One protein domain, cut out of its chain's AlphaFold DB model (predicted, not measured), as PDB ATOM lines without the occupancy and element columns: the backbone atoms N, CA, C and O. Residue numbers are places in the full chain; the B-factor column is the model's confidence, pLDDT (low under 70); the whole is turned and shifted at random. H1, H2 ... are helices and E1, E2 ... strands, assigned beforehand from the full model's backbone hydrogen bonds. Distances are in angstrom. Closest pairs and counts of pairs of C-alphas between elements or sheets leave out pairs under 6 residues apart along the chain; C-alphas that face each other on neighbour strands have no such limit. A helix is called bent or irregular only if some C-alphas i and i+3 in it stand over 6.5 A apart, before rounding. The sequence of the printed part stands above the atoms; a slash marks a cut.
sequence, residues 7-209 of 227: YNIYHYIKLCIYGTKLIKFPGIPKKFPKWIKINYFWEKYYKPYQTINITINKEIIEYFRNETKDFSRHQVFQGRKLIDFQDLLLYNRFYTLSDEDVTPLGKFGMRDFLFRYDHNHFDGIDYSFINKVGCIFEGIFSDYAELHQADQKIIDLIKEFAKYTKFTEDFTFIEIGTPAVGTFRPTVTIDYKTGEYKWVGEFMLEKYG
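Overview. This is residues 7 to 209 of the 227 residues of an uncharacterized protein of Trichomonas vaginalis (UniProt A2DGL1). Five helices, H2 to H6, make the core: H5 and H6 run side by side in opposite directions, H3 and H4 pack on H5, and H2 crosses H4 and H6. Three small two-stranded hairpins, E1 with E2, E3 with E4 and E5 with E6, sit round this core, while H1 and H7 lie far out from it. The printed part has 203 residues, with named elements in the order H1 E1 E2 H2 E3 E4 H3 H4 H5 H6 E5 E6 H7; each sheet is antiparallel and the class is mostly helix. The whole is compact, with a radius of gyration of the C-alphas of 18.7 A and spans of 54 by 47 by 27 A.

Arrangement. H1, residues 7 to 18, touches no helix. E1, residues 36 to 38, and E2, residues 51 to 54, form a hairpin, with N 37 and O 53 within hydrogen-bond range at 2.9 A. H2 is residues 58 to 67. E3, residues 75 to 77, and E4, residues 80 to 82, form a hairpin, with N 77 and O 80 2.8 A apart. H3, residues 85 to 94, touches H4, residues 99 to 118, at a shallow tilt of 32 degrees, only just short of steep, opposite ways; the closest C-alphas, Phe 85 and Gly 109, are 5.2 A apart. H4 touches H2 with residues 107 to 114 alone, the closest C-alphas being Phe 64 and Met 110, 5.5 A. H5, residues 127 to 147, touches H4 at a steep tilt of 44 degrees, opposite ways, closest at the C-alphas of Gly 106 and Phe 141, 5.6 A. H5 has a kink of 28 degrees near residue 136 and is only just irregular: C-alphas 138 and 141 are 6.7 A apart. H6, residues 152 to 165, touches H5 at a shallow tilt of 21 degrees, opposite ways, closest at the C-alphas of Gly 134 and Ala 162, 4.3 A. E5, residues 172 to 175, and E6, residues 188 to 191, form a hairpin, with N 190 and O 173 2.8 A apart. The closest C-alphas of H3 and E5, Asp 87 and Glu 175, are 6.4 A apart. H7, residues 202 to 207, touches no helix. Every O i to N i+4 pair is within hydrogen-bond range in H1, H2, H6 and H7, against 3 of 6 in H3, 14 of 16 in H4 and 15 of 17 in H5.

Along the chain. H1 begins at C-alpha 7 (70.582, 178.122, 132.289). H4 is 28.6 A long, H5 29.1 A and H6 20.0 A. H7 ends at C-alpha 207 (118.556, 155.866, 126.136).

Size, cuts and confidence. The C-alphas farthest apart, Tyr 10 and Glu 100, are 56.9 A apart. The printed part has no cut. The links H1 to E1, E1 to E2 and E5 to E6 are long. The pLDDT is under 70 in 46 residues, among them 7 to 27 and 176 to 187.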
ATOM      1  N   TYR A   7      69.293 178.215 132.965       40.00
ATOM      2  CA  TYR A   7      70.582 178.122 132.289       40.00
ATOM      3  C   TYR A   7      70.686 176.908 131.346       40.00
ATOM      4  O   TYR A   7      71.194 177.034 130.232       40.00
ATOM      5  N   ASN A   8      70.156 175.748 131.752       45.84
ATOM      6  CA  ASN A   8      70.208 174.522 130.950       45.84
ATOM      7  C   ASN A   8      69.278 174.583 129.730       45.84
ATOM      8  O   ASN A   8      69.648 174.121 128.653       45.84
ATOM      9  N   ILE A   9      68.104 175.208 129.866       49.22
ATOM     10  CA  ILE A   9      67.149 175.379 128.760       49.22
ATOM     11  C   ILE A   9      67.681 176.399 127.744       49.22
ATOM     12  O   ILE A   9      67.652 176.146 126.539       49.22
ATOM     13  N   TYR A  10      68.236 177.521 128.215       45.16
ATOM     14  CA  TYR A  10      68.783 178.561 127.341       45.16
ATOM     15  C   TYR A  10      69.983 178.054 126.522       45.16
ATOM     16  O   TYR A  10      70.079 178.339 125.329       45.16
ATOM     17  N   HIS A  11      70.860 177.231 127.113       46.03
ATOM     18  CA  HIS A  11      71.967 176.609 126.381       46.03
ATOM     19  C   HIS A  11      71.525 175.501 125.422       46.03
ATOM     20  O   HIS A  11      72.097 175.403 124.339       46.03
ATOM     21  N   TYR A  12      70.501 174.716 125.767       44.19
ATOM     22  CA  TYR A  12      69.922 173.713 124.867       44.19
ATOM     23  C   TYR A  12      69.354 174.365 123.598       44.19
ATOM     24  O   TYR A  12      69.670 173.950 122.484       44.19
ATOM     25  N   ILE A  13      68.617 175.469 123.756       50.91
ATOM     26  CA  ILE A  13      68.107 176.276 122.639       50.91
ATOM     27  C   ILE A  13      69.271 176.878 121.836       50.91
ATOM     28  O   ILE A  13      69.268 176.816 120.608       50.91
ATOM     29  N   LYS A  14      70.323 177.376 122.499       39.50
ATOM     30  CA  LYS A  14      71.529 177.881 121.821       39.50
ATOM     31  C   LYS A  14      72.271 176.787 121.038       39.50
ATOM     32  O   LYS A  14      72.765 177.069 119.957       39.50
ATOM     33  N   LEU A  15      72.328 175.546 121.522       45.47
ATOM     34  CA  LEU A  15      72.955 174.416 120.818       45.47
ATOM     35  C   LEU A  15      72.148 173.986 119.583       45.47
ATOM     36  O   LEU A  15      72.744 173.689 118.547       45.47
ATOM     37  N   CYS A  16      70.815 174.028 119.662       46.22
ATOM     38  CA  CYS A  16      69.931 173.805 118.515       46.22
ATOM     39  C   CYS A  16      70.029 174.929 117.466       46.22
ATOM     40  O   CYS A  16      69.950 174.648 116.274       46.22
ATOM     41  N   ILE A  17      70.236 176.183 117.891       44.09
ATOM     42  CA  ILE A  17      70.329 177.355 117.000       44.09
ATOM     43  C   ILE A  17      71.733 177.520 116.390       44.09
ATOM     44  O   ILE A  17      71.849 177.888 115.226       44.09
ATOM     45  N   TYR A  18      72.808 177.245 117.139       38.38
ATOM     46  CA  TYR A  18      74.188 177.521 116.706       38.38
ATOM     47  C   TYR A  18      74.919 176.330 116.083       38.38
ATOM     48  O   TYR A  18      76.111 176.445 115.800       38.38
ATOM     49  N   GLY A  19      74.234 175.205 115.846       37.09
ATOM     50  CA  GLY A  19      74.769 174.106 115.039       37.09
ATOM     51  C   GLY A  19      76.190 173.718 115.443       37.09
ATOM     52  O   GLY A  19      77.076 173.647 114.591       37.09
ATOM     53  N   THR A  20      76.442 173.542 116.745       42.53
ATOM     54  CA  THR A  20      77.758 173.116 117.228       42.53
ATOM     55  C   THR A  20      78.121 171.828 116.512       42.53
ATOM     56  O   THR A  20      77.495 170.791 116.738       42.53
ATOM     57  N   LYS A  21      79.103 171.918 115.606       40.06
ATOM     58  CA  LYS A  21      79.653 170.774 114.888       40.06
ATOM     59  C   LYS A  21      80.008 169.727 115.937       40.06
ATOM     60  O   LYS A  21      80.920 169.952 116.731       40.06
ATOM     61  N   LEU A  22      79.272 168.613 115.928       47.03
ATOM     62  CA  LEU A  22      79.672 167.364 116.565       47.03
ATOM     63  C   LEU A  22      81.175 167.210 116.343       47.03
ATOM     64  O   LEU A  22      81.621 167.192 115.190       47.03
ATOM     65  N   ILE A  23      81.953 167.164 117.424       44.31
ATOM     66  CA  ILE A  23      83.353 166.772 117.320       44.31
ATOM     67  C   ILE A  23      83.309 165.352 116.772       44.31
ATOM     68  O   ILE A  23      82.858 164.424 117.440       44.31
ATOM     69  N   LYS A  24      83.664 165.211 115.496       52.66
ATOM     70  CA  LYS A  24      83.641 163.929 114.807       52.66
ATOM     71  C   LYS A  24      84.839 163.138 115.302       52.66
ATOM     72  O   LYS A  24      85.924 163.268 114.746       52.66
ATOM     73  N   PHE A  25      84.646 162.332 116.338       60.91
ATOM     74  CA  PHE A  25      85.541 161.206 116.553       60.91
ATOM     75  C   PHE A  25      85.298 160.231 115.387       60.91
ATOM     76  O   PHE A  25      84.151 159.808 115.175       60.91
ATOM     77  N   PRO A  26      86.305 159.963 114.541       66.12
ATOM     78  CA  PRO A  26      86.118 159.132 113.364       66.12
ATOM     79  C   PRO A  26      85.693 157.718 113.777       66.12
ATOM     80  O   PRO A  26      86.188 157.169 114.757       66.12
ATOM     81  N   GLY A  27      84.751 157.138 113.030       69.81
ATOM     82  CA  GLY A  27      84.308 155.756 113.238       69.81
ATOM     83  C   GLY A  27      83.207 155.543 114.283       69.81
ATOM     84  O   GLY A  27      82.791 154.402 114.471       69.81
ATOM     85  N   ILE A  28      82.677 156.594 114.930       75.88
ATOM     86  CA  ILE A  28      81.508 156.443 115.818       75.88
ATOM     87  C   ILE A  28      80.300 155.884 115.026       75.88
ATOM     88  O   ILE A  28      79.933 156.452 113.987       75.88
ATOM     89  N   PRO A  29      79.632 154.817 115.514       73.50
ATOM     90  CA  PRO A  29      78.418 154.283 114.917       73.50
ATOM     91  C   PRO A  29      77.305 155.329 114.828       73.50
ATOM     92  O   PRO A  29      77.029 156.061 115.774       73.50
ATOM     93  N   LYS A  30      76.572 155.340 113.709       74.06
ATOM     94  CA  LYS A  30      75.381 156.199 113.554       74.06
ATOM     95  C   LYS A  30      74.238 155.808 114.496       74.06
ATOM     96  O   LYS A  30      73.360 156.623 114.763       74.06
ATOM     97  N   LYS A  31      74.207 154.545 114.927       81.00
ATOM     98  CA  LYS A  31      73.208 153.993 115.839       81.00
ATOM     99  C   LYS A  31      73.904 153.097 116.849       81.00
ATOM    100  O   LYS A  31      74.617 152.174 116.460       81.00
ATOM    101  N   PHE A  32      73.653 153.372 118.119       86.50
ATOM    102  CA  PHE A  32      74.085 152.544 119.230       86.50
ATOM    103  C   PHE A  32      72.969 151.582 119.664       86.50
ATOM    104  O   PHE A  32      71.785 151.894 119.484       86.50
ATOM    105  N   PRO A  33      73.318 150.420 120.240       89.81
ATOM    106  CA  PRO A  33      72.349 149.571 120.917       89.81
ATOM    107  C   PRO A  33      71.781 150.285 122.153       89.81
ATOM    108  O   PRO A  33      72.398 151.192 122.704       89.81
ATOM    109  N   LYS A  34      70.602 149.855 122.623       90.94
ATOM    110  CA  LYS A  34      69.855 150.528 123.711       90.94
ATOM    111  C   LYS A  34      70.623 150.642 125.038       90.94
ATOM    112  O   LYS A  34      70.275 151.487 125.861       90.94
ATOM    113  N   TRP A  35      71.619 149.786 125.254       91.38
ATOM    114  CA  TRP A  35      72.463 149.770 126.451       91.38
ATOM    115  C   TRP A  35      73.618 150.786 126.404       91.38
ATOM    116  O   TRP A  35      74.278 150.987 127.420       91.38
ATOM    117  N   ILE A  36      73.822 151.479 125.276       89.62
ATOM    118  CA  ILE A  36      74.693 152.655 125.164       89.62
ATOM    119  C   ILE A  36      73.818 153.890 124.946       89.62
ATOM    120  O   ILE A  36      73.047 153.968 123.988       89.62
ATOM    121  N   LYS A  37      73.952 154.887 125.820       88.12
ATOM    122  CA  LYS A  37      73.211 156.150 125.740       88.12
ATOM    123  C   LYS A  37      74.182 157.299 125.526       88.12
ATOM    124  O   LYS A  37      75.108 157.473 126.303       88.12
ATOM    125  N   ILE A  38      73.953 158.098 124.489       84.00
ATOM    126  CA  ILE A  38      74.747 159.306 124.241       84.00
ATOM    127  C   ILE A  38      74.356 160.381 125.255       84.00
ATOM    128  O   ILE A  38      73.165 160.603 125.482       84.00
ATOM    129  N   ASN A  39      75.346 161.076 125.815       80.31
ATOM    130  CA  ASN A  39      75.103 162.218 126.687       80.31
ATOM    131  C   ASN A  39      75.081 163.513 125.863       80.31
ATOM    132  O   ASN A  39      76.067 163.943 125.261       80.31
ATOM    133  N   TYR A  40      73.899 164.127 125.818       74.00
ATOM    134  CA  TYR A  40      73.599 165.324 125.022       74.00
ATOM    135  C   TYR A  40      73.808 166.636 125.797       74.00
ATOM    136  O   TYR A  40      73.531 167.715 125.276       74.00
ATOM    137  N   PHE A  41      74.254 166.555 127.048       69.88
ATOM    138  CA  PHE A  41      74.430 167.688 127.954       69.88
ATOM    139  C   PHE A  41      75.887 167.802 128.403       69.88
ATOM    140  O   PHE A  41      76.694 166.902 128.185       69.88
ATOM    141  N   TRP A  42      76.228 168.950 128.983       65.06
ATOM    142  CA  TRP A  42      77.570 169.205 129.487       65.06
ATOM    143  C   TRP A  42      77.807 168.394 130.761       65.06
ATOM    144  O   TRP A  42      77.036 168.496 131.716       65.06
ATOM    145  N   GLU A  43      78.879 167.615 130.784       71.06
ATOM    146  CA  GLU A  43      79.359 166.944 131.985       71.06
ATOM    147  C   GLU A  43      80.499 167.733 132.619       71.06
ATOM    148  O   GLU A  43      81.100 168.594 131.984       71.06
ATOM    149  N   LYS A  44      80.831 167.438 133.880       69.19
ATOM    150  CA  LYS A  44      81.770 168.233 134.694       69.19
ATOM    151  C   LYS A  44      83.033 168.685 133.941       69.19
ATOM    152  O   LYS A  44      83.440 169.833 134.097       69.19
ATOM    153  N   TYR A  45      83.617 167.813 133.116       69.31
ATOM    154  CA  TYR A  45      84.830 168.095 132.339       69.31
ATOM    155  C   TYR A  45      84.656 167.963 130.818       69.31
ATOM    156  O   TYR A  45      85.591 168.267 130.078       69.31
ATOM    157  N   TYR A  46      83.482 167.541 130.340       71.69
ATOM    158  CA  TYR A  46      83.266 167.180 128.939       71.69
ATOM    159  C   TYR A  46      82.110 167.959 128.326       71.69
ATOM    160  O   TYR A  46      81.055 168.158 128.931       71.69
ATOM    161  N   LYS A  47      82.310 168.396 127.082       70.75
ATOM    162  CA  LYS A  47      81.271 169.072 126.306       70.75
ATOM    163  C   LYS A  47      80.166 168.068 125.930       70.75
ATOM    164  O   LYS A  47      80.438 166.869 125.853       70.75
ATOM    165  N   PRO A  48      78.949 168.542 125.607       68.88
ATOM    166  CA  PRO A  48      77.914 167.720 124.995       68.88
ATOM    167  C   PRO A  48      78.458 166.871 123.844       68.88
ATOM    168  O   PRO A  48      79.307 167.341 123.078       68.88
ATOM    169  N   TYR A  49      77.930 165.656 123.689       70.75
ATOM    170  CA  TYR A  49      78.311 164.712 122.633       70.75
ATOM    171  C   TYR A  49      79.763 164.222 122.690       70.75
ATOM    172  O   TYR A  49      80.274 163.740 121.680       70.75
ATOM    173  N   GLN A  50      80.444 164.344 123.830       79.12
ATOM    174  CA  GLN A  50      81.780 163.769 124.022       79.12
ATOM    175  C   GLN A  50      81.773 162.495 124.866       79.12
ATOM    176  O   GLN A  50      82.750 161.745 124.823       79.12
ATOM    177  N   THR A  51      80.684 162.241 125.589       85.44
ATOM    178  CA  THR A  51      80.546 161.117 126.513       85.44
ATOM    179  C   THR A  51      79.319 160.263 126.208       85.44
ATOM    180  O   THR A  51      78.356 160.691 125.555       85.44
ATOM    181  N   ILE A  52      79.372 159.025 126.688       89.25
ATOM    182  CA  ILE A  52      78.290 158.048 126.644       89.25
ATOM    183  C   ILE A  52      78.125 157.397 128.021       89.25
ATOM    184  O   ILE A  52      79.077 157.278 128.781       89.25
ATOM    185  N   ASN A  53      76.918 156.941 128.334       90.56
ATOM    186  CA  ASN A  53      76.659 156.024 129.441       90.56
ATOM    187  C   ASN A  53      76.550 154.614 128.889       90.56
ATOM    188  O   ASN A  53      75.850 154.393 127.894       90.56
ATOM    189  N   ILE A  54      77.192 153.661 129.552       91.88
ATOM    190  CA  ILE A  54      77.220 152.277 129.093       91.88
ATOM    191  C   ILE A  54      76.743 151.358 130.201       91.88
ATOM    192  O   ILE A  54      77.372 151.227 131.245       91.88
ATOM    193  N   THR A  55      75.644 150.662 129.938       94.19
ATOM    194  CA  THR A  55      75.184 149.576 130.798       94.19
ATOM    195  C   THR A  55      75.878 148.285 130.378       94.19
ATOM    196  O   THR A  55      75.491 147.664 129.390       94.19
ATOM    197  N   ILE A  56      76.920 147.893 131.116       93.31
ATOM    198  CA  ILE A  56      77.643 146.638 130.871       93.31
ATOM    199  C   ILE A  56      76.725 145.446 131.171       93.31
ATOM    200  O   ILE A  56      75.968 145.462 132.145       93.31
ATOM    201  N   ASN A  57      76.792 144.402 130.344       96.44
ATOM    202  CA  ASN A  57      76.047 143.173 130.596       96.44
ATOM    203  C   ASN A  57      76.536 142.515 131.903       96.44
ATOM    204  O   ASN A  57      77.734 142.305 132.087       96.44
ATOM    205  N   LYS A  58      75.600 142.171 132.797       96.81
ATOM    206  CA  LYS A  58      75.899 141.574 134.108       96.81
ATOM    207  C   LYS A  58      76.657 140.252 134.007       96.81
ATOM    208  O   LYS A  58      77.513 140.002 134.843       96.81
ATOM    209  N   GLU A  59      76.408 139.460 132.970       97.94
ATOM    210  CA  GLU A  59      77.080 138.174 132.768       97.94
ATOM    211  C   GLU A  59      78.577 138.358 132.479       97.94
ATOM    212  O   GLU A  59      79.396 137.595 132.983       97.94
ATOM    213  N   ILE A  60      78.960 139.428 131.764       97.94
ATOM    214  CA  ILE A  60      80.376 139.800 131.584       97.94
ATOM    215  C   ILE A  60      80.998 140.150 132.942       97.94
ATOM    216  O   ILE A  60      82.104 139.715 133.254       97.94
ATOM    217  N   ILE A  61      80.289 140.934 133.761       98.06
ATOM    218  CA  ILE A  61      80.771 141.356 135.084       98.06
ATOM    219  C   ILE A  61      80.963 140.153 136.010       98.06
ATOM    220  O   ILE A  61      81.988 140.052 136.681       98.06
ATOM    221  N   GLU A  62      79.995 139.241 136.051       98.12
ATOM    222  CA  GLU A  62      80.061 138.022 136.859       98.12
ATOM    223  C   GLU A  62      81.205 137.114 136.406       98.12
ATOM    224  O   GLU A  62      82.000 136.678 137.241       98.12
ATOM    225  N   TYR A  63      81.357 136.919 135.093       98.44
ATOM    226  CA  TYR A  63      82.487 136.194 134.524       98.44
ATOM    227  C   TYR A  63      83.827 136.809 134.959       98.44
ATOM    228  O   TYR A  63      84.653 136.127 135.561       98.44
ATOM    229  N   PHE A  64      84.015 138.122 134.782       97.88
ATOM    230  CA  PHE A  64      85.258 138.794 135.179       97.88
ATOM    231  C   PHE A  64      85.532 138.680 136.683       97.88
ATOM    232  O   PHE A  64      86.688 138.545 137.093       97.88
ATOM    233  N   ARG A  65      84.499 138.741 137.537       97.19
ATOM    234  CA  ARG A  65      84.675 138.591 138.993       97.19
ATOM    235  C   ARG A  65      85.154 137.190 139.351       97.19
ATOM    236  O   ARG A  65      86.030 137.064 140.204       97.19
ATOM    237  N   ASN A  66      84.612 136.168 138.693       96.94
ATOM    238  CA  ASN A  66      84.998 134.779 138.917       96.94
ATOM    239  C   ASN A  66      86.448 134.528 138.485       96.94
ATOM    240  O   ASN A  66      87.237 134.008 139.272       96.94
ATOM    241  N   GLU A  67      86.834 135.001 137.299       96.25
ATOM    242  CA  GLU A  67      88.189 134.817 136.755       96.25
ATOM    243  C   GLU A  67      89.284 135.544 137.557       96.25
ATOM    244  O   GLU A  67      90.459 135.159 137.531       96.25
ATOM    245  N   THR A  68      88.911 136.592 138.299       94.75
ATOM    246  CA  THR A  68      89.853 137.482 139.001       94.75
ATOM    247  C   THR A  68      89.762 137.441 140.524       94.75
ATOM    248  O   THR A  68      90.395 138.266 141.191       94.75
ATOM    249  N   LYS A  69      88.999 136.500 141.094       87.81
ATOM    250  CA  LYS A  69      88.701 136.439 142.534       87.81
ATOM    251  C   LYS A  69      89.956 136.477 143.415       87.81
ATOM    252  O   LYS A  69      90.002 137.263 144.358       87.81
ATOM    253  N   ASP A  70      90.983 135.723 143.031       83.25
ATOM    254  CA  ASP A  70      92.234 135.568 143.789       83.25
ATOM    255  C   ASP A  70      93.435 136.251 143.110       83.25
ATOM    256  O   ASP A  70      94.594 135.943 143.385       83.25
ATOM    257  N   PHE A  71      93.178 137.181 142.183       83.06
ATOM    258  CA  PHE A  71      94.231 137.812 141.395       83.06
ATOM    259  C   PHE A  71      94.675 139.154 141.991       83.06
ATOM    260  O   PHE A  71      93.881 140.085 142.159       83.06
ATOM    261  N   SER A  72      95.975 139.285 142.274       77.44
ATOM    262  CA  SER A  72      96.562 140.561 142.698       77.44
ATOM    263  C   SER A  72      96.498 141.585 141.564       77.44
ATOM    264  O   SER A  72      96.916 141.311 140.441       77.44
ATOM    265  N   ARG A  73      96.046 142.805 141.876       68.88
ATOM    266  CA  ARG A  73      96.017 143.929 140.925       68.88
ATOM    267  C   ARG A  73      97.420 144.393 140.515       68.88
ATOM    268  O   ARG A  73      97.582 144.960 139.444       68.88
ATOM    269  N   HIS A  74      98.431 144.170 141.351       72.88
ATOM    270  CA  HIS A  74      99.799 144.581 141.048       72.88
ATOM    271  C   HIS A  74     100.540 143.442 140.366       72.88
ATOM    272  O   HIS A  74     100.863 142.447 141.014       72.88
ATOM    273  N   GLN A  75     100.817 143.615 139.077       79.31
ATOM    274  CA  GLN A  75     101.505 142.628 138.254       79.31
ATOM    275  C   GLN A  75     102.728 143.245 137.585       79.31
ATOM    276  O   GLN A  75     102.721 144.415 137.192       79.31
ATOM    277  N   VAL A  76     103.780 142.442 137.457       82.25
ATOM    278  CA  VAL A  76     104.931 142.747 136.610       82.25
ATOM    279  C   VAL A  76     104.909 141.754 135.463       82.25
ATOM    280  O   VAL A  76     104.987 140.551 135.686       82.25
ATOM    281  N   PHE A  77     104.800 142.258 134.242       82.62
ATOM    282  CA  PHE A  77     104.764 141.456 133.031       82.62
ATOM    283  C   PHE A  77     105.952 141.832 132.147       82.62
ATOM    284  O   PHE A  77     106.158 143.008 131.858       82.62
ATOM    285  N   GLN A  78     106.783 140.851 131.783       79.88
ATOM    286  CA  GLN A  78     108.013 141.054 130.998       79.88
ATOM    287  C   GLN A  78     108.900 142.210 131.521       79.88
ATOM    288  O   GLN A  78     109.406 143.036 130.759       79.88
ATOM    289  N   GLY A  79     109.066 142.294 132.848       77.06
ATOM    290  CA  GLY A  79     109.869 143.329 133.515       77.06
ATOM    291  C   GLY A  79     109.192 144.701 133.634       77.06
ATOM    292  O   GLY A  79     109.811 145.642 134.126       77.06
ATOM    293  N   ARG A  80     107.927 144.830 133.218       77.75
ATOM    294  CA  ARG A  80     107.154 146.078 133.247       77.75
ATOM    295  C   ARG A  80     106.026 145.985 134.255       77.75
ATOM    296  O   ARG A  80     105.254 145.030 134.250       77.75
ATOM    297  N   LYS A  81     105.912 146.987 135.122       81.31
ATOM    298  CA  LYS A  81     104.789 147.067 136.056       81.31
ATOM    299  C   LYS A  81     103.534 147.472 135.287       81.31
ATOM    300  O   LYS A  81     103.534 148.524 134.656       81.31
ATOM    301  N   LEU A  82     102.487 146.660 135.379       85.00
ATOM    302  CA  LEU A  82     101.158 147.017 134.894       85.00
ATOM    303  C   LEU A  82     100.486 147.906 135.948       85.00
ATOM    304  O   LEU A  82     100.422 147.547 137.129       85.00
ATOM    305  N   ILE A  83     100.063 149.099 135.537       79.44
ATOM    306  CA  ILE A  83      99.528 150.153 136.410       79.44
ATOM    307  C   ILE A  83      98.067 150.430 136.068       79.44
ATOM    308  O   ILE A  83      97.254 150.598 136.976       79.44
ATOM    309  N   ASP A  84      97.739 150.468 134.779       82.44
ATOM    310  CA  ASP A  84      96.410 150.796 134.271       82.44
ATOM    311  C   ASP A  84      95.984 149.783 133.195       82.44
ATOM    312  O   ASP A  84      96.828 149.269 132.462       82.44
ATOM    313  N   PHE A  85      94.680 149.523 133.029       83.44
ATOM    314  CA  PHE A  85      94.181 148.697 131.924       83.44
ATOM    315  C   PHE A  85      94.665 149.209 130.552       83.44
ATOM    316  O   PHE A  85      94.817 148.410 129.639       83.44
ATOM    317  N   GLN A  86      94.964 150.508 130.387       86.44
ATOM    318  CA  GLN A  86      95.533 151.048 129.141       86.44
ATOM    319  C   GLN A  86      96.909 150.469 128.793       86.44
ATOM    320  O   GLN A  86      97.245 150.419 127.611       86.44
ATOM    321  N   ASP A  87      97.678 149.978 129.772       87.56
ATOM    322  CA  ASP A  87      98.964 149.313 129.516       87.56
ATOM    323  C   ASP A  87      98.782 148.054 128.654       87.56
ATOM    324  O   ASP A  87      99.691 147.640 127.935       87.56
ATOM    325  N   LEU A  88      97.577 147.477 128.658       92.25
ATOM    326  CA  LEU A  88      97.221 146.351 127.808       92.25
ATOM    327  C   LEU A  88      97.205 146.693 126.320       92.25
ATOM    328  O   LEU A  88      97.422 145.797 125.515       92.25
ATOM    329  N   LEU A  89      97.003 147.956 125.929       92.88
ATOM    330  CA  LEU A  89      97.002 148.364 124.518       92.88
ATOM    331  C   LEU A  89      98.336 148.057 123.833       92.88
ATOM    332  O   LEU A  89      98.350 147.691 122.659       92.88
ATOM    333  N   LEU A  90      99.438 148.162 124.580       90.88
ATOM    334  CA  LEU A  90     100.769 147.822 124.094       90.88
ATOM    335  C   LEU A  90     100.832 146.344 123.676       90.88
ATOM    336  O   LEU A  90     101.165 146.022 122.536       90.88
ATOM    337  N   TYR A  91     100.458 145.450 124.593       91.50
ATOM    338  CA  TYR A  91     100.488 144.003 124.377       91.50
ATOM    339  C   TYR A  91      99.442 143.548 123.365       91.50
ATOM    340  O   TYR A  91      99.705 142.675 122.548       91.50
ATOM    341  N   ASN A  92      98.284 144.204 123.358       91.50
ATOM    342  CA  ASN A  92      97.181 143.905 122.458       91.50
ATOM    343  C   ASN A  92      97.524 144.120 120.976       91.50
ATOM    344  O   ASN A  92      96.855 143.561 120.111       91.50
ATOM    345  N   ARG A  93      98.510 144.969 120.657       91.81
ATOM    346  CA  ARG A  93      98.774 145.389 119.272       91.81
ATOM    347  C   ARG A  93     100.190 145.140 118.775       91.81
ATOM    348  O   ARG A  93     100.365 144.947 117.571       91.81
ATOM    349  N   PHE A  94     101.179 145.159 119.662       92.06
ATOM    350  CA  PHE A  94     102.590 145.174 119.266       92.06
ATOM    351  C   PHE A  94     103.380 143.944 119.718       92.06
ATOM    352  O   PHE A  94     104.580 143.867 119.467       92.06
ATOM    353  N   TYR A  95     102.726 142.987 120.378       89.44
ATOM    354  CA  TYR A  95     103.351 141.768 120.880       89.44
ATOM    355  C   TYR A  95     102.597 140.542 120.378       89.44
ATOM    356  O   TYR A  95     101.371 140.494 120.421       89.44
ATOM    357  N   THR A  96     103.345 139.539 119.924       89.00
ATOM    358  CA  THR A  96     102.813 138.185 119.751       89.00
ATOM    359  C   THR A  96     102.745 137.549 121.132       89.00
ATOM    360  O   THR A  96     103.782 137.427 121.783       89.00
ATOM    361  N   LEU A  97     101.546 137.185 121.581       88.62
ATOM    362  CA  LEU A  97     101.317 136.652 122.920       88.62
ATOM    363  C   LEU A  97     101.214 135.126 122.861       88.62
ATOM    364  O   LEU A  97     100.537 134.578 121.985       88.62
ATOM    365  N   SER A  98     101.887 134.437 123.784       89.19
ATOM    366  CA  SER A  98     101.659 133.008 124.009       89.19
ATOM    367  C   SER A  98     100.418 132.768 124.874       89.19
ATOM    368  O   SER A  98      99.877 133.685 125.495       89.19
ATOM    369  N   ASP A  99      99.988 131.510 124.971       87.50
ATOM    370  CA  ASP A  99      98.922 131.101 125.895       87.50
ATOM    371  C   ASP A  99      99.272 131.466 127.357       87.50
ATOM    372  O   ASP A  99      98.405 131.877 128.140       87.50
ATOM    373  N   GLU A 100     100.560 131.377 127.723       88.44
ATOM    374  CA  GLU A 100     101.044 131.760 129.054       88.44
ATOM    375  C   GLU A 100     101.026 133.278 129.284       88.44
ATOM    376  O   GLU A 100     100.892 133.711 130.429       88.44
ATOM    377  N   ASP A 101     101.122 134.086 128.225       91.19
ATOM    378  CA  ASP A 101     101.061 135.548 128.300       91.19
ATOM    379  C   ASP A 101      99.618 136.060 128.439       91.19
ATOM    380  O   ASP A 101      99.338 136.977 129.219       91.19
ATOM    381  N   VAL A 102      98.680 135.462 127.695       91.81
ATOM    382  CA  VAL A 102      97.274 135.902 127.637       91.81
ATOM    383  C   VAL A 102      96.596 135.786 129.001       91.81
ATOM    384  O   VAL A 102      95.866 136.688 129.412       91.81
ATOM    385  N   THR A 103      96.859 134.706 129.737       92.06
ATOM    386  CA  THR A 103      96.221 134.442 131.036       92.06
ATOM    387  C   THR A 103      96.452 135.559 132.073       92.06
ATOM    388  O   THR A 103      95.474 136.128 132.572       92.06
ATOM    389  N   PRO A 104      97.699 135.926 132.429       91.69
ATOM    390  CA  PRO A 104      97.948 136.995 133.393       91.69
ATOM    391  C   PRO A 104      97.491 138.373 132.891       91.69
ATOM    392  O   PRO A 104      96.981 139.159 133.692       91.69
ATOM    393  N   LEU A 105      97.622 138.669 131.591       93.50
ATOM    394  CA  LEU A 105      97.171 139.942 131.012       93.50
ATOM    395  C   LEU A 105      95.644 140.084 131.050       93.50
ATOM    396  O   LEU A 105      95.132 141.138 131.435       93.50
ATOM    397  N   GLY A 106      94.920 139.013 130.714       94.75
ATOM    398  CA  GLY A 106      93.464 138.946 130.796       94.75
ATOM    399  C   GLY A 106      92.972 139.163 132.221       94.75
ATOM    400  O   GLY A 106      92.182 140.077 132.458       94.75
ATOM    401  N   LYS A 107      93.515 138.423 133.199       94.75
ATOM    402  CA  LYS A 107      93.139 138.592 134.614       94.75
ATOM    403  C   LYS A 107      93.447 139.987 135.149       94.75
ATOM    404  O   LYS A 107      92.607 140.570 135.838       94.75
ATOM    405  N   PHE A 108      94.610 140.552 134.818       94.19
ATOM    406  CA  PHE A 108      94.940 141.932 135.186       94.19
ATOM    407  C   PHE A 108      93.913 142.919 134.623       94.19
ATOM    408  O   PHE A 108      93.344 143.714 135.374       94.19
ATOM    409  N   GLY A 109      93.636 142.842 133.320       94.50
ATOM    410  CA  GLY A 109      92.713 143.758 132.664       94.50
ATOM    411  C   GLY A 109      91.291 143.643 133.179       94.50
ATOM    412  O   GLY A 109      90.669 144.665 133.453       94.50
ATOM    413  N   MET A 110      90.785 142.423 133.359       96.50
ATOM    414  CA  MET A 110      89.451 142.188 133.912       96.50
ATOM    415  C   MET A 110      89.339 142.771 135.323       96.50
ATOM    416  O   MET A 110      88.338 143.406 135.654       96.50
ATOM    417  N   ARG A 111      90.387 142.633 136.146       94.75
ATOM    418  CA  ARG A 111      90.406 143.173 137.510       94.75
ATOM    419  C   ARG A 111      90.406 144.701 137.523       94.75
ATOM    420  O   ARG A 111      89.669 145.293 138.313       94.75
ATOM    421  N   ASP A 112      91.205 145.343 136.673       92.81
ATOM    422  CA  ASP A 112      91.223 146.809 136.576       92.81
ATOM    423  C   ASP A 112      89.931 147.360 135.948       92.81
ATOM    424  O   ASP A 112      89.389 148.366 136.411       92.81
ATOM    425  N   PHE A 113      89.365 146.653 134.966       94.44
ATOM    426  CA  PHE A 113      88.052 146.959 134.401       94.44
ATOM    427  C   PHE A 113      86.957 146.915 135.473       94.44
ATOM    428  O   PHE A 113      86.184 147.864 135.590       94.44
ATOM    429  N   LEU A 114      86.917 145.860 136.295       95.12
ATOM    430  CA  LEU A 114      85.975 145.747 137.412       95.12
ATOM    431  C   LEU A 114      86.155 146.867 138.431       95.12
ATOM    432  O   LEU A 114      85.167 147.421 138.896       95.12
ATOM    433  N   PHE A 115      87.399 147.244 138.741       92.50
ATOM    434  CA  PHE A 115      87.659 148.389 139.610       92.50
ATOM    435  C   PHE A 115      87.011 149.662 139.050       92.50
ATOM    436  O   PHE A 115      86.332 150.375 139.781       92.50
ATOM    437  N   ARG A 116      87.155 149.933 137.751       91.38
ATOM    438  CA  ARG A 116      86.531 151.093 137.091       91.38
ATOM    439  C   ARG A 116      85.006 150.989 137.055       91.38
ATOM    440  O   ARG A 116      84.323 151.987 137.279       91.38
ATOM    441  N   TYR A 117      84.483 149.791 136.808       93.44
ATOM    442  CA  TYR A 117      83.051 149.506 136.820       93.44
ATOM    443  C   TYR A 117      82.429 149.772 138.194       93.44
ATOM    444  O   TYR A 117      81.467 150.529 138.284       93.44
ATOM    445  N   ASP A 118      83.036 149.256 139.262       93.44
ATOM    446  CA  ASP A 118      82.554 149.407 140.640       93.44
ATOM    447  C   ASP A 118      82.617 150.862 141.147       93.44
ATOM    448  O   ASP A 118      81.922 151.217 142.096       93.44
ATOM    449  N   HIS A 119      83.409 151.723 140.495       90.62
ATOM    450  CA  HIS A 119      83.495 153.162 140.779       90.62
ATOM    451  C   HIS A 119      82.666 154.022 139.806       90.62
ATOM    452  O   HIS A 119      82.861 155.234 139.740       90.62
ATOM    453  N   ASN A 120      81.737 153.418 139.055       88.62
ATOM    454  CA  ASN A 120      80.839 154.090 138.108       88.62
ATOM    455  C   ASN A 120      81.561 154.876 136.996       88.62
ATOM    456  O   ASN A 120      81.029 155.843 136.463       88.62
ATOM    457  N   HIS A 121      82.766 154.460 136.587       86.56
ATOM    458  CA  HIS A 121      83.504 155.144 135.511       86.56
ATOM    459  C   HIS A 121      82.887 154.950 134.109       86.56
ATOM    460  O   HIS A 121      83.388 155.522 133.143       86.56
ATOM    461  N   PHE A 122      81.831 154.140 133.979       87.50
ATOM    462  CA  PHE A 122      81.070 153.953 132.734       87.50
ATOM    463  C   PHE A 122      79.806 154.824 132.657       87.50
ATOM    464  O   PHE A 122      79.112 154.803 131.635       87.50
ATOM    465  N   ASP A 123      79.550 155.619 133.698       86.19
ATOM    466  CA  ASP A 123      78.573 156.701 133.690       86.19
ATOM    467  C   ASP A 123      79.295 157.985 133.257       86.19
ATOM    468  O   ASP A 123      80.054 158.575 134.023       86.19
ATOM    469  N   GLY A 124      79.095 158.405 132.009       84.00
ATOM    470  CA  GLY A 124      79.727 159.605 131.456       84.00
ATOM    471  C   GLY A 124      81.137 159.375 130.918       84.00
ATOM    472  O   GLY A 124      82.026 160.208 131.084       84.00
ATOM    473  N   ILE A 125      81.367 158.237 130.262       88.56
ATOM    474  CA  ILE A 125      82.685 157.876 129.733       88.56
ATOM    475  C   ILE A 125      82.944 158.531 128.377       88.56
ATOM    476  O   ILE A 125      82.068 158.545 127.512       88.56
ATOM    477  N   ASP A 126      84.144 159.072 128.164       88.38
ATOM    478  CA  ASP A 126      84.489 159.741 126.911       88.38
ATOM    479  C   ASP A 126      84.747 158.749 125.762       88.38
ATOM    480  O   ASP A 126      85.222 157.626 125.964       88.38
ATOM    481  N   TYR A 127      84.462 159.183 124.528       87.44
ATOM    482  CA  TYR A 127      84.622 158.342 123.335       87.44
ATOM    483  C   TYR A 127      86.055 157.828 123.120       87.44
ATOM    484  O   TYR A 127      86.234 156.734 122.586       87.44
ATOM    485  N   SER A 128      87.082 158.584 123.524       86.25
ATOM    486  CA  SER A 128      88.478 158.165 123.347       86.25
ATOM    487  C   SER A 128      88.831 157.039 124.312       86.25
ATOM    488  O   SER A 128      89.427 156.033 123.920       86.25
ATOM    489  N   PHE A 129      88.416 157.166 125.570       89.06
ATOM    490  CA  PHE A 129      88.632 156.133 126.567       89.06
ATOM    491  C   PHE A 129      87.859 154.856 126.242       89.06
ATOM    492  O   PHE A 129      88.444 153.773 126.252       89.06
ATOM    493  N   ILE A 130      86.573 154.951 125.894       92.81
ATOM    494  CA  ILE A 130      85.802 153.747 125.568       92.81
ATOM    495  C   ILE A 130      86.313 153.049 124.297       92.81
ATOM    496  O   ILE A 130      86.309 151.823 124.243       92.81
ATOM    497  N   ASN A 131      86.854 153.792 123.324       93.31
ATOM    498  CA  ASN A 131      87.512 153.207 122.152       93.31
ATOM    499  C   ASN A 131      88.690 152.297 122.531       93.31
ATOM    500  O   ASN A 131      88.857 151.210 121.972       93.31
ATOM    501  N   LYS A 132      89.480 152.713 123.527       94.19
ATOM    502  CA  LYS A 132      90.588 151.919 124.075       94.19
ATOM    503  C   LYS A 132      90.089 150.664 124.784       94.19
ATOM    504  O   LYS A 132      90.637 149.588 124.567       94.19
ATOM    505  N   VAL A 133      89.026 150.791 125.584       95.56
ATOM    506  CA  VAL A 133      88.357 149.640 126.214       95.56
ATOM    507  C   VAL A 133      87.880 148.659 125.142       95.56
ATOM    508  O   VAL A 133      88.191 147.476 125.235       95.56
ATOM    509  N   GLY A 134      87.218 149.140 124.088       95.50
ATOM    510  CA  GLY A 134      86.755 148.306 122.979       95.50
ATOM    511  C   GLY A 134      87.884 147.533 122.294       95.50
ATOM    512  O   GLY A 134      87.725 146.350 122.004       95.50
ATOM    513  N   CYS A 135      89.055 148.153 122.105       95.50
ATOM    514  CA  CYS A 135      90.235 147.466 121.567       95.50
ATOM    515  C   CYS A 135      90.725 146.320 122.468       95.50
ATOM    516  O   CYS A 135      91.139 145.280 121.955       95.50
ATOM    517  N   ILE A 136      90.683 146.497 123.792       96.31
ATOM    518  CA  ILE A 136      91.097 145.477 124.771       96.31
ATOM    519  C   ILE A 136      90.062 144.349 124.865       96.31
ATOM    520  O   ILE A 136      90.444 143.184 124.966       96.31
ATOM    521  N   PHE A 137      88.769 144.675 124.760       97.31
ATOM    522  CA  PHE A 137      87.704 143.675 124.661       97.31
ATOM    523  C   PHE A 137      87.842 142.816 123.402       97.31
ATOM    524  O   PHE A 137      87.725 141.596 123.481       97.31
ATOM    525  N   GLU A 138      88.116 143.441 122.253       95.31
ATOM    526  CA  GLU A 138      88.301 142.738 120.976       95.31
ATOM    527  C   GLU A 138      89.489 141.771 121.007       95.31
ATOM    528  O   GLU A 138      89.423 140.718 120.388       95.31
ATOM    529  N   GLY A 139      90.582 142.142 121.678       93.69
ATOM    530  CA  GLY A 139      91.765 141.291 121.783       93.69
ATOM    531  C   GLY A 139      91.830 140.566 123.106       93.69
ATOM    532  O   GLY A 139      91.108 139.601 123.295       93.69
ATOM    533  N   ILE A 140      92.666 141.051 124.027       95.06
ATOM    534  CA  ILE A 140      93.044 140.334 125.257       95.06
ATOM    535  C   ILE A 140      91.868 139.665 125.990       95.06
ATOM    536  O   ILE A 140      92.026 138.535 126.442       95.06
ATOM    537  N   PHE A 141      90.699 140.305 126.129       96.94
ATOM    538  CA  PHE A 141      89.565 139.651 126.809       96.94
ATOM    539  C   PHE A 141      88.903 138.558 125.974       96.94
ATOM    540  O   PHE A 141      88.530 137.529 126.534       96.94
ATOM    541  N   SER A 142      88.768 138.761 124.663       95.88
ATOM    542  CA  SER A 142      88.276 137.720 123.755       95.88
ATOM    543  C   SER A 142      89.269 136.556 123.679       95.88
ATOM    544  O   SER A 142      88.859 135.414 123.853       95.88
ATOM    545  N   ASP A 143      90.565 136.846 123.522       94.50
ATOM    546  CA  ASP A 143      91.639 135.845 123.478       94.50
ATOM    547  C   ASP A 143      91.686 135.031 124.783       94.50
ATOM    548  O   ASP A 143      91.777 133.805 124.752       94.50
ATOM    549  N   TYR A 144      91.554 135.690 125.942       96.31
ATOM    550  CA  TYR A 144      91.463 135.011 127.237       96.31
ATOM    551  C   TYR A 144      90.233 134.102 127.319       96.31
ATOM    552  O   TYR A 144      90.351 132.945 127.716       96.31
ATOM    553  N   ALA A 145      89.052 134.612 126.958       96.94
ATOM    554  CA  ALA A 145      87.811 133.852 127.058       96.94
ATOM    555  C   ALA A 145      87.817 132.619 126.139       96.94
ATOM    556  O   ALA A 145      87.358 131.553 126.544       96.94
ATOM    557  N   GLU A 146      88.381 132.742 124.934       95.44
ATOM    558  CA  GLU A 146      88.562 131.621 124.007       95.44
ATOM    559  C   GLU A 146      89.585 130.603 124.528       95.44
ATOM    560  O   GLU A 146      89.303 129.403 124.532       95.44
ATOM    561  N   LEU A 147      90.743 131.065 125.015       95.25
ATOM    562  CA  LEU A 147      91.796 130.204 125.562       95.25
ATOM    563  C   LEU A 147      91.300 129.366 126.749       95.25
ATOM    564  O   LEU A 147      91.598 128.176 126.837       95.25
ATOM    565  N   HIS A 148      90.523 129.981 127.643       95.50
ATOM    566  CA  HIS A 148      89.974 129.339 128.844       95.50
ATOM    567  C   HIS A 148      88.609 128.681 128.616       95.50
ATOM    568  O   HIS A 148      87.957 128.291 129.582       95.50
ATOM    569  N   GLN A 149      88.182 128.530 127.356       95.69
ATOM    570  CA  GLN A 149      86.945 127.836 126.976       95.69
ATOM    571  C   GLN A 149      85.713 128.347 127.741       95.69
ATOM    572  O   GLN A 149      84.886 127.563 128.215       95.69
ATOM    573  N   ALA A 150      85.596 129.670 127.882       97.19
ATOM    574  CA  ALA A 150      84.410 130.288 128.458       97.19
ATOM    575  C   ALA A 150      83.154 129.905 127.658       97.19
ATOM    576  O   ALA A 150      83.228 129.577 126.471       97.19
ATOM    577  N   ASP A 151      81.985 129.981 128.301       97.62
ATOM    578  CA  ASP A 151      80.707 129.754 127.620       97.62
ATOM    579  C   ASP A 151      80.616 130.628 126.355       97.62
ATOM    580  O   ASP A 151      80.920 131.826 126.390       97.62
ATOM    581  N   GLN A 152      80.186 130.036 125.234       97.38
ATOM    582  CA  GLN A 152      80.085 130.726 123.946       97.38
ATOM    583  C   GLN A 152      79.266 132.018 124.049       97.38
ATOM    584  O   GLN A 152      79.607 133.021 123.423       97.38
ATOM    585  N   LYS A 153      78.235 132.035 124.899       98.00
ATOM    586  CA  LYS A 153      77.434 133.227 125.175       98.00
ATOM    587  C   LYS A 153      78.277 134.366 125.755       98.00
ATOM    588  O   LYS A 153      78.090 135.517 125.369       98.00
ATOM    589  N   ILE A 154      79.209 134.071 126.662       98.25
ATOM    590  CA  ILE A 154      80.113 135.072 127.249       98.25
ATOM    591  C   ILE A 154      81.068 135.613 126.187       98.25
ATOM    592  O   ILE A 154      81.242 136.829 126.088       98.25
ATOM    593  N   ILE A 155      81.638 134.732 125.360       97.69
ATOM    594  CA  ILE A 155      82.516 135.124 124.248       97.69
ATOM    595  C   ILE A 155      81.769 136.063 123.289       97.69
ATOM    596  O   ILE A 155      82.287 137.119 122.919       97.69
ATOM    597  N   ASP A 156      80.529 135.727 122.935       97.88
ATOM    598  CA  ASP A 156      79.699 136.538 122.045       97.88
ATOM    599  C   ASP A 156      79.363 137.904 122.658       97.88
ATOM    600  O   ASP A 156      79.433 138.922 121.967       97.88
ATOM    601  N   LEU A 157      79.078 137.959 123.962       98.19
ATOM    602  CA  LEU A 157      78.836 139.209 124.687       98.19
ATOM    603  C   LEU A 157      80.081 140.110 124.732       98.19
ATOM    604  O   LEU A 157      79.964 141.322 124.536       98.19
ATOM    605  N   ILE A 158      81.273 139.544 124.952       98.19
ATOM    606  CA  ILE A 158      82.546 140.285 124.920       98.19
ATOM    607  C   ILE A 158      82.786 140.861 123.516       98.19
ATOM    608  O   ILE A 158      83.105 142.046 123.375       98.19
ATOM    609  N   LYS A 159      82.569 140.057 122.469       96.44
ATOM    610  CA  LYS A 159      82.715 140.484 121.068       96.44
ATOM    611  C   LYS A 159      81.684 141.537 120.667       96.44
ATOM    612  O   LYS A 159      82.026 142.497 119.976       96.44
ATOM    613  N   GLU A 160      80.433 141.399 121.106       96.06
ATOM    614  CA  GLU A 160      79.396 142.408 120.882       96.06
ATOM    615  C   GLU A 160      79.777 143.731 121.550       96.06
ATOM    616  O   GLU A 160      79.694 144.790 120.920       96.06
ATOM    617  N   PHE A 161      80.249 143.676 122.797       96.69
ATOM    618  CA  PHE A 161      80.713 144.860 123.503       96.69
ATOM    619  C   PHE A 161      81.832 145.564 122.731       96.69
ATOM    620  O   PHE A 161      81.733 146.765 122.464       96.69
ATOM    621  N   ALA A 162      82.856 144.815 122.311       95.75
ATOM    622  CA  ALA A 162      83.971 145.328 121.519       95.75
ATOM    623  C   ALA A 162      83.494 146.017 120.233       95.75
ATOM    624  O   ALA A 162      83.873 147.152 119.949       95.75
ATOM    625  N   LYS A 163      82.599 145.361 119.487       94.00
ATOM    626  CA  LYS A 163      82.052 145.854 118.216       94.00
ATOM    627  C   LYS A 163      81.404 147.234 118.334       94.00
ATOM    628  O   LYS A 163      81.506 148.033 117.407       94.00
ATOM    629  N   TYR A 164      80.706 147.510 119.435       92.81
ATOM    630  CA  TYR A 164      80.004 148.785 119.624       92.81
ATOM    631  C   TYR A 164      80.814 149.845 120.366       92.81
ATOM    632  O   TYR A 164      80.341 150.972 120.491       92.81
ATOM    633  N   THR A 165      82.009 149.512 120.847       93.56
ATOM    634  CA  THR A 165      82.858 150.432 121.616       93.56
ATOM    635  C   THR A 165      84.179 150.751 120.929       93.56
ATOM    636  O   THR A 165      84.709 151.834 121.145       93.56
ATOM    637  N   LYS A 166      84.682 149.873 120.054       93.50
ATOM    638  CA  LYS A 166      85.826 150.132 119.172       93.50
ATOM    639  C   LYS A 166      85.363 150.875 117.914       93.50
ATOM    640  O   LYS A 166      84.708 150.309 117.043       93.50
ATOM    641  N   PHE A 167      85.742 152.139 117.800       89.19
ATOM    642  CA  PHE A 167      85.407 153.034 116.690       89.19
ATOM    643  C   PHE A 167      86.535 153.152 115.668       89.19
ATOM    644  O   PHE A 167      86.287 153.221 114.467       89.19
ATOM    645  N   THR A 168      87.781 153.200 116.137       89.25
ATOM    646  CA  THR A 168      88.955 153.413 115.291       89.25
ATOM    647  C   THR A 168      90.215 152.851 115.943       89.25
ATOM    648  O   THR A 168      90.335 152.822 117.166       89.25
ATOM    649  N   GLU A 169      91.179 152.432 115.127       90.31
ATOM    650  CA  GLU A 169      92.549 152.143 115.578       90.31
ATOM    651  C   GLU A 169      93.453 153.385 115.501       90.31
ATOM    652  O   GLU A 169      94.553 153.379 116.037       90.31
ATOM    653  N   ASP A 170      92.983 154.456 114.855       90.44
ATOM    654  CA  ASP A 170      93.695 155.724 114.688       90.44
ATOM    655  C   ASP A 170      93.510 156.613 115.925       90.44
ATOM    656  O   ASP A 170      92.649 157.495 115.979       90.44
ATOM    657  N   PHE A 171      94.258 156.289 116.976       89.12
ATOM    658  CA  PHE A 171      94.313 157.051 118.217       89.12
ATOM    659  C   PHE A 171      95.668 156.865 118.894       89.12
ATOM    660  O   PHE A 171      96.435 155.959 118.571       89.12
ATOM    661  N   THR A 172      95.935 157.693 119.900       89.75
ATOM    662  CA  THR A 172      97.148 157.590 120.707       89.75
ATOM    663  C   THR A 172      96.869 157.176 122.150       89.75
ATOM    664  O   THR A 172      95.844 157.543 122.737       89.75
ATOM    665  N   PHE A 173      97.809 156.465 122.768       87.94
ATOM    666  CA  PHE A 173      97.771 156.131 124.193       87.94
ATOM    667  C   PHE A 173      99.124 156.376 124.860       87.94
ATOM    668  O   PHE A 173     100.138 156.523 124.187       87.94
ATOM    669  N   ILE A 174      99.114 156.477 126.187       83.06
ATOM    670  CA  ILE A 174     100.310 156.745 126.986       83.06
ATOM    671  C   ILE A 174     100.889 155.414 127.467       83.06
ATOM    672  O   ILE A 174     100.148 154.578 127.977       83.06
ATOM    673  N   GLU A 175     102.204 155.248 127.356       79.69
ATOM    674  CA  GLU A 175     102.936 154.153 128.001       79.69
ATOM    675  C   GLU A 175     103.285 154.561 129.445       79.69
ATOM    676  O   GLU A 175     104.107 155.455 129.657       79.69
ATOM    677  N   ILE A 176     102.628 153.955 130.446       68.31
ATOM    678  CA  ILE A 176     102.763 154.339 131.870       68.31
ATOM    679  C   ILE A 176     103.809 153.464 132.593       68.31
ATOM    680  O   ILE A 176     104.439 153.904 133.558       68.31
ATOM    681  N   GLY A 177     104.034 152.238 132.111       60.97
ATOM    682  CA  GLY A 177     104.896 151.222 132.733       60.97
ATOM    683  C   GLY A 177     106.414 151.398 132.569       60.97
ATOM    684  O   GLY A 177     107.161 150.480 132.917       60.97
ATOM    685  N   THR A 178     106.893 152.526 132.039       62.44
ATOM    686  CA  THR A 178     108.325 152.756 131.802       62.44
ATOM    687  C   THR A 178     109.091 152.903 133.125       62.44
ATOM    688  O   THR A 178     108.676 153.691 133.987       62.44
ATOM    689  N   PRO A 179     110.223 152.196 133.317       56.62
ATOM    690  CA  PRO A 179     111.085 152.403 134.474       56.62
ATOM    691  C   PRO A 179     111.511 153.870 134.593       56.62
ATOM    692  O   PRO A 179     111.892 154.504 133.609       56.62
ATOM    693  N   ALA A 180     111.456 154.418 135.809       59.44
ATOM    694  CA  ALA A 180     112.018 155.737 136.070       59.44
ATOM    695  C   ALA A 180     113.537 155.684 135.871       59.44
ATOM    696  O   ALA A 180     114.197 154.782 136.386       59.44
ATOM    697  N   VAL A 181     114.093 156.668 135.170       59.09
ATOM    698  CA  VAL A 181     115.545 156.848 135.074       59.09
ATOM    699  C   VAL A 181     115.901 158.063 135.920       59.09
ATOM    700  O   VAL A 181     115.691 159.211 135.525       59.09
ATOM    701  N   GLY A 182     116.371 157.797 137.141       64.69
ATOM    702  CA  GLY A 182     116.525 158.821 138.174       64.69
ATOM    703  C   GLY A 182     115.168 159.381 138.616       64.69
ATOM    704  O   GLY A 182     114.255 158.627 138.946       64.69
ATOM    705  N   THR A 183     115.022 160.709 138.617       58.75
ATOM    706  CA  THR A 183     113.767 161.411 138.958       58.75
ATOM    707  C   THR A 183     112.822 161.589 137.767       58.75
ATOM    708  O   THR A 183     111.693 162.048 137.939       58.75
ATOM    709  N   PHE A 184     113.259 161.232 136.557       60.44
ATOM    710  CA  PHE A 184     112.508 161.461 135.331       60.44
ATOM    711  C   PHE A 184     111.708 160.219 134.926       60.44
ATOM    712  O   PHE A 184     112.251 159.116 134.802       60.44
ATOM    713  N   ARG A 185     110.408 160.413 134.687       63.34
ATOM    714  CA  ARG A 185     109.522 159.426 134.064       63.34
ATOM    715  C   ARG A 185     109.045 159.985 132.726       63.34
ATOM    716  O   ARG A 185     108.185 160.864 132.734       63.34
ATOM    717  N   PRO A 186     109.605 159.534 131.594       64.62
ATOM    718  CA  PRO A 186     109.112 159.962 130.296       64.62
ATOM    719  C   PRO A 186     107.692 159.431 130.091       64.62
ATOM    720  O   PRO A 186     107.479 158.226 129.984       64.62
ATOM    721  N   THR A 187     106.724 160.343 130.020       69.81
ATOM    722  CA  THR A 187     105.375 160.042 129.538       69.81
ATOM    723  C   THR A 187     105.422 160.047 128.019       69.81
ATOM    724  O   THR A 187     105.412 161.111 127.400       69.81
ATOM    725  N   VAL A 188     105.519 158.868 127.412       78.38
ATOM    726  CA  VAL A 188     105.573 158.739 125.953       78.38
ATOM    727  C   VAL A 188     104.208 158.363 125.410       78.38
ATOM    728  O   VAL A 188     103.444 157.630 126.039       78.38
ATOM    729  N   THR A 189     103.888 158.912 124.247       86.12
ATOM    730  CA  THR A 189     102.624 158.658 123.562       86.12
ATOM    731  C   THR A 189     102.893 157.758 122.365       86.12
ATOM    732  O   THR A 189     103.793 158.052 121.585       86.12
ATOM    733  N   ILE A 190     102.124 156.687 122.210       88.06
ATOM    734  CA  ILE A 190     102.228 155.734 121.104       88.06
ATOM    735  C   ILE A 190     100.997 155.880 120.217       88.06
ATOM    736  O   ILE A 190      99.870 155.944 120.712       88.06
ATOM    737  N   ASP A 191     101.211 155.911 118.909       90.81
ATOM    738  CA  ASP A 191     100.168 155.746 117.902       90.81
ATOM    739  C   ASP A 191      99.733 154.277 117.843       90.81
ATOM    740  O   ASP A 191     100.523 153.396 117.510       90.81
ATOM    741  N   TYR A 192      98.480 153.990 118.194       91.50
ATOM    742  CA  TYR A 192      97.982 152.617 118.272       91.50
ATOM    743  C   TYR A 192      97.925 151.934 116.898       91.50
ATOM    744  O   TYR A 192      98.079 150.716 116.793       91.50
ATOM    745  N   LYS A 193      97.740 152.707 115.825       91.25
ATOM    746  CA  LYS A 193      97.660 152.173 114.469       91.25
ATOM    747  C   LYS A 193      99.032 151.761 113.955       91.25
ATOM    748  O   LYS A 193      99.118 150.727 113.293       91.25
ATOM    749  N   THR A 194     100.069 152.554 114.229       90.56
ATOM    750  CA  THR A 194     101.402 152.388 113.616       90.56
ATOM    751  C   THR A 194     102.478 151.867 114.569       90.56
ATOM    752  O   THR A 194     103.435 151.248 114.111       90.56
ATOM    753  N   GLY A 195     102.333 152.081 115.877       89.50
ATOM    754  CA  GLY A 195     103.373 151.826 116.880       89.50
ATOM    755  C   GLY A 195     104.407 152.946 116.997       89.50
ATOM    756  O   GLY A 195     105.372 152.814 117.747       89.50
ATOM    757  N   GLU A 196     104.228 154.056 116.277       88.88
ATOM    758  CA  GLU A 196     105.142 155.191 116.354       88.88
ATOM    759  C   GLU A 196     105.042 155.913 117.697       88.88
ATOM    760  O   GLU A 196     103.960 156.306 118.142       88.88
ATOM    761  N   TYR A 197     106.198 156.185 118.292       85.69
ATOM    762  CA  TYR A 197     106.311 157.100 119.417       85.69
ATOM    763  C   TYR A 197     106.153 158.548 118.941       85.69
ATOM    764  O   TYR A 197     106.844 159.003 118.030       85.69
ATOM    765  N   LYS A 198     105.250 159.298 119.572       80.56
ATOM    766  CA  LYS A 198     105.054 160.732 119.344       80.56
ATOM    767  C   LYS A 198     105.803 161.536 120.401       80.56
ATOM    768  O   LYS A 198     105.812 161.168 121.575       80.56
ATOM    769  N   TRP A 199     106.373 162.667 119.979       68.38
ATOM    770  CA  TRP A 199     107.048 163.647 120.847       68.38
ATOM    771  C   TRP A 199     108.319 163.129 121.544       68.38
ATOM    772  O   TRP A 199     108.744 163.682 122.555       68.38
ATOM    773  N   VAL A 200     108.944 162.087 120.986       67.56
ATOM    774  CA  VAL A 200     110.182 161.476 121.485       67.56
ATOM    775  C   VAL A 200     111.119 161.242 120.299       67.56
ATOM    776  O   VAL A 200     110.726 160.600 119.330       67.56
ATOM    777  N   GLY A 201     112.341 161.780 120.348       62.41
ATOM    778  CA  GLY A 201     113.365 161.507 119.329       62.41
ATOM    779  C   GLY A 201     113.989 160.118 119.498       62.41
ATOM    780  O   GLY A 201     114.031 159.600 120.612       62.41
ATOM    781  N   GLU A 202     114.526 159.529 118.426       63.69
ATOM    782  CA  GLU A 202     115.091 158.162 118.434       63.69
ATOM    783  C   GLU A 202     116.163 157.949 119.515       63.69
ATOM    784  O   GLU A 202     116.134 156.948 120.226       63.69
ATOM    785  N   PHE A 203     117.033 158.942 119.729       59.38
ATOM    786  CA  PHE A 203     118.047 158.924 120.790       59.38
ATOM    787  C   PHE A 203     117.451 158.733 122.198       59.38
ATOM    788  O   PHE A 203     118.049 158.092 123.060       59.38
ATOM    789  N   MET A 204     116.256 159.276 122.448       66.62
ATOM    790  CA  MET A 204     115.565 159.113 123.727       66.62
ATOM    791  C   MET A 204     114.959 157.709 123.847       66.62
ATOM    792  O   MET A 204     114.926 157.159 124.942       66.62
ATOM    793  N   LEU A 205     114.523 157.088 122.747       70.56
ATOM    794  CA  LEU A 205     113.998 155.722 122.798       70.56
ATOM    795  C   LEU A 205     115.068 154.741 123.284       70.56
ATOM    796  O   LEU A 205     114.851 154.022 124.257       70.56
ATOM    797  N   GLU A 206     116.249 154.792 122.671       70.19
ATOM    798  CA  GLU A 206     117.371 153.920 123.021       70.19
ATOM    799  C   GLU A 206     117.878 154.185 124.446       70.19
ATOM    800  O   GLU A 206     118.003 153.259 125.248       70.19
ATOM    801  N   LYS A 207     118.067 155.460 124.809       70.44
ATOM    802  CA  LYS A 207     118.556 155.866 126.136       70.44
ATOM    803  C   LYS A 207     117.662 155.403 127.291       70.44
ATOM    804  O   LYS A 207     118.171 155.131 128.377       70.44
ATOM    805  N   TYR A 208     116.347 155.339 127.081       69.88
ATOM    806  CA  TYR A 208     115.376 154.940 128.108       69.88
ATOM    807  C   TYR A 208     114.876 153.493 127.938       69.88
ATOM    808  O   TYR A 208     113.963 153.076 128.650       69.88
ATOM    809  N   GLY A 209     115.484 152.708 127.039       71.25
ATOM    810  CA  GLY A 209     115.171 151.287 126.856       71.25
ATOM    811  C   GLY A 209     113.813 151.014 126.199       71.25
ATOM    812  O   GLY A 209     113.241 149.934 126.386       71.25
TER     813      GLY A 209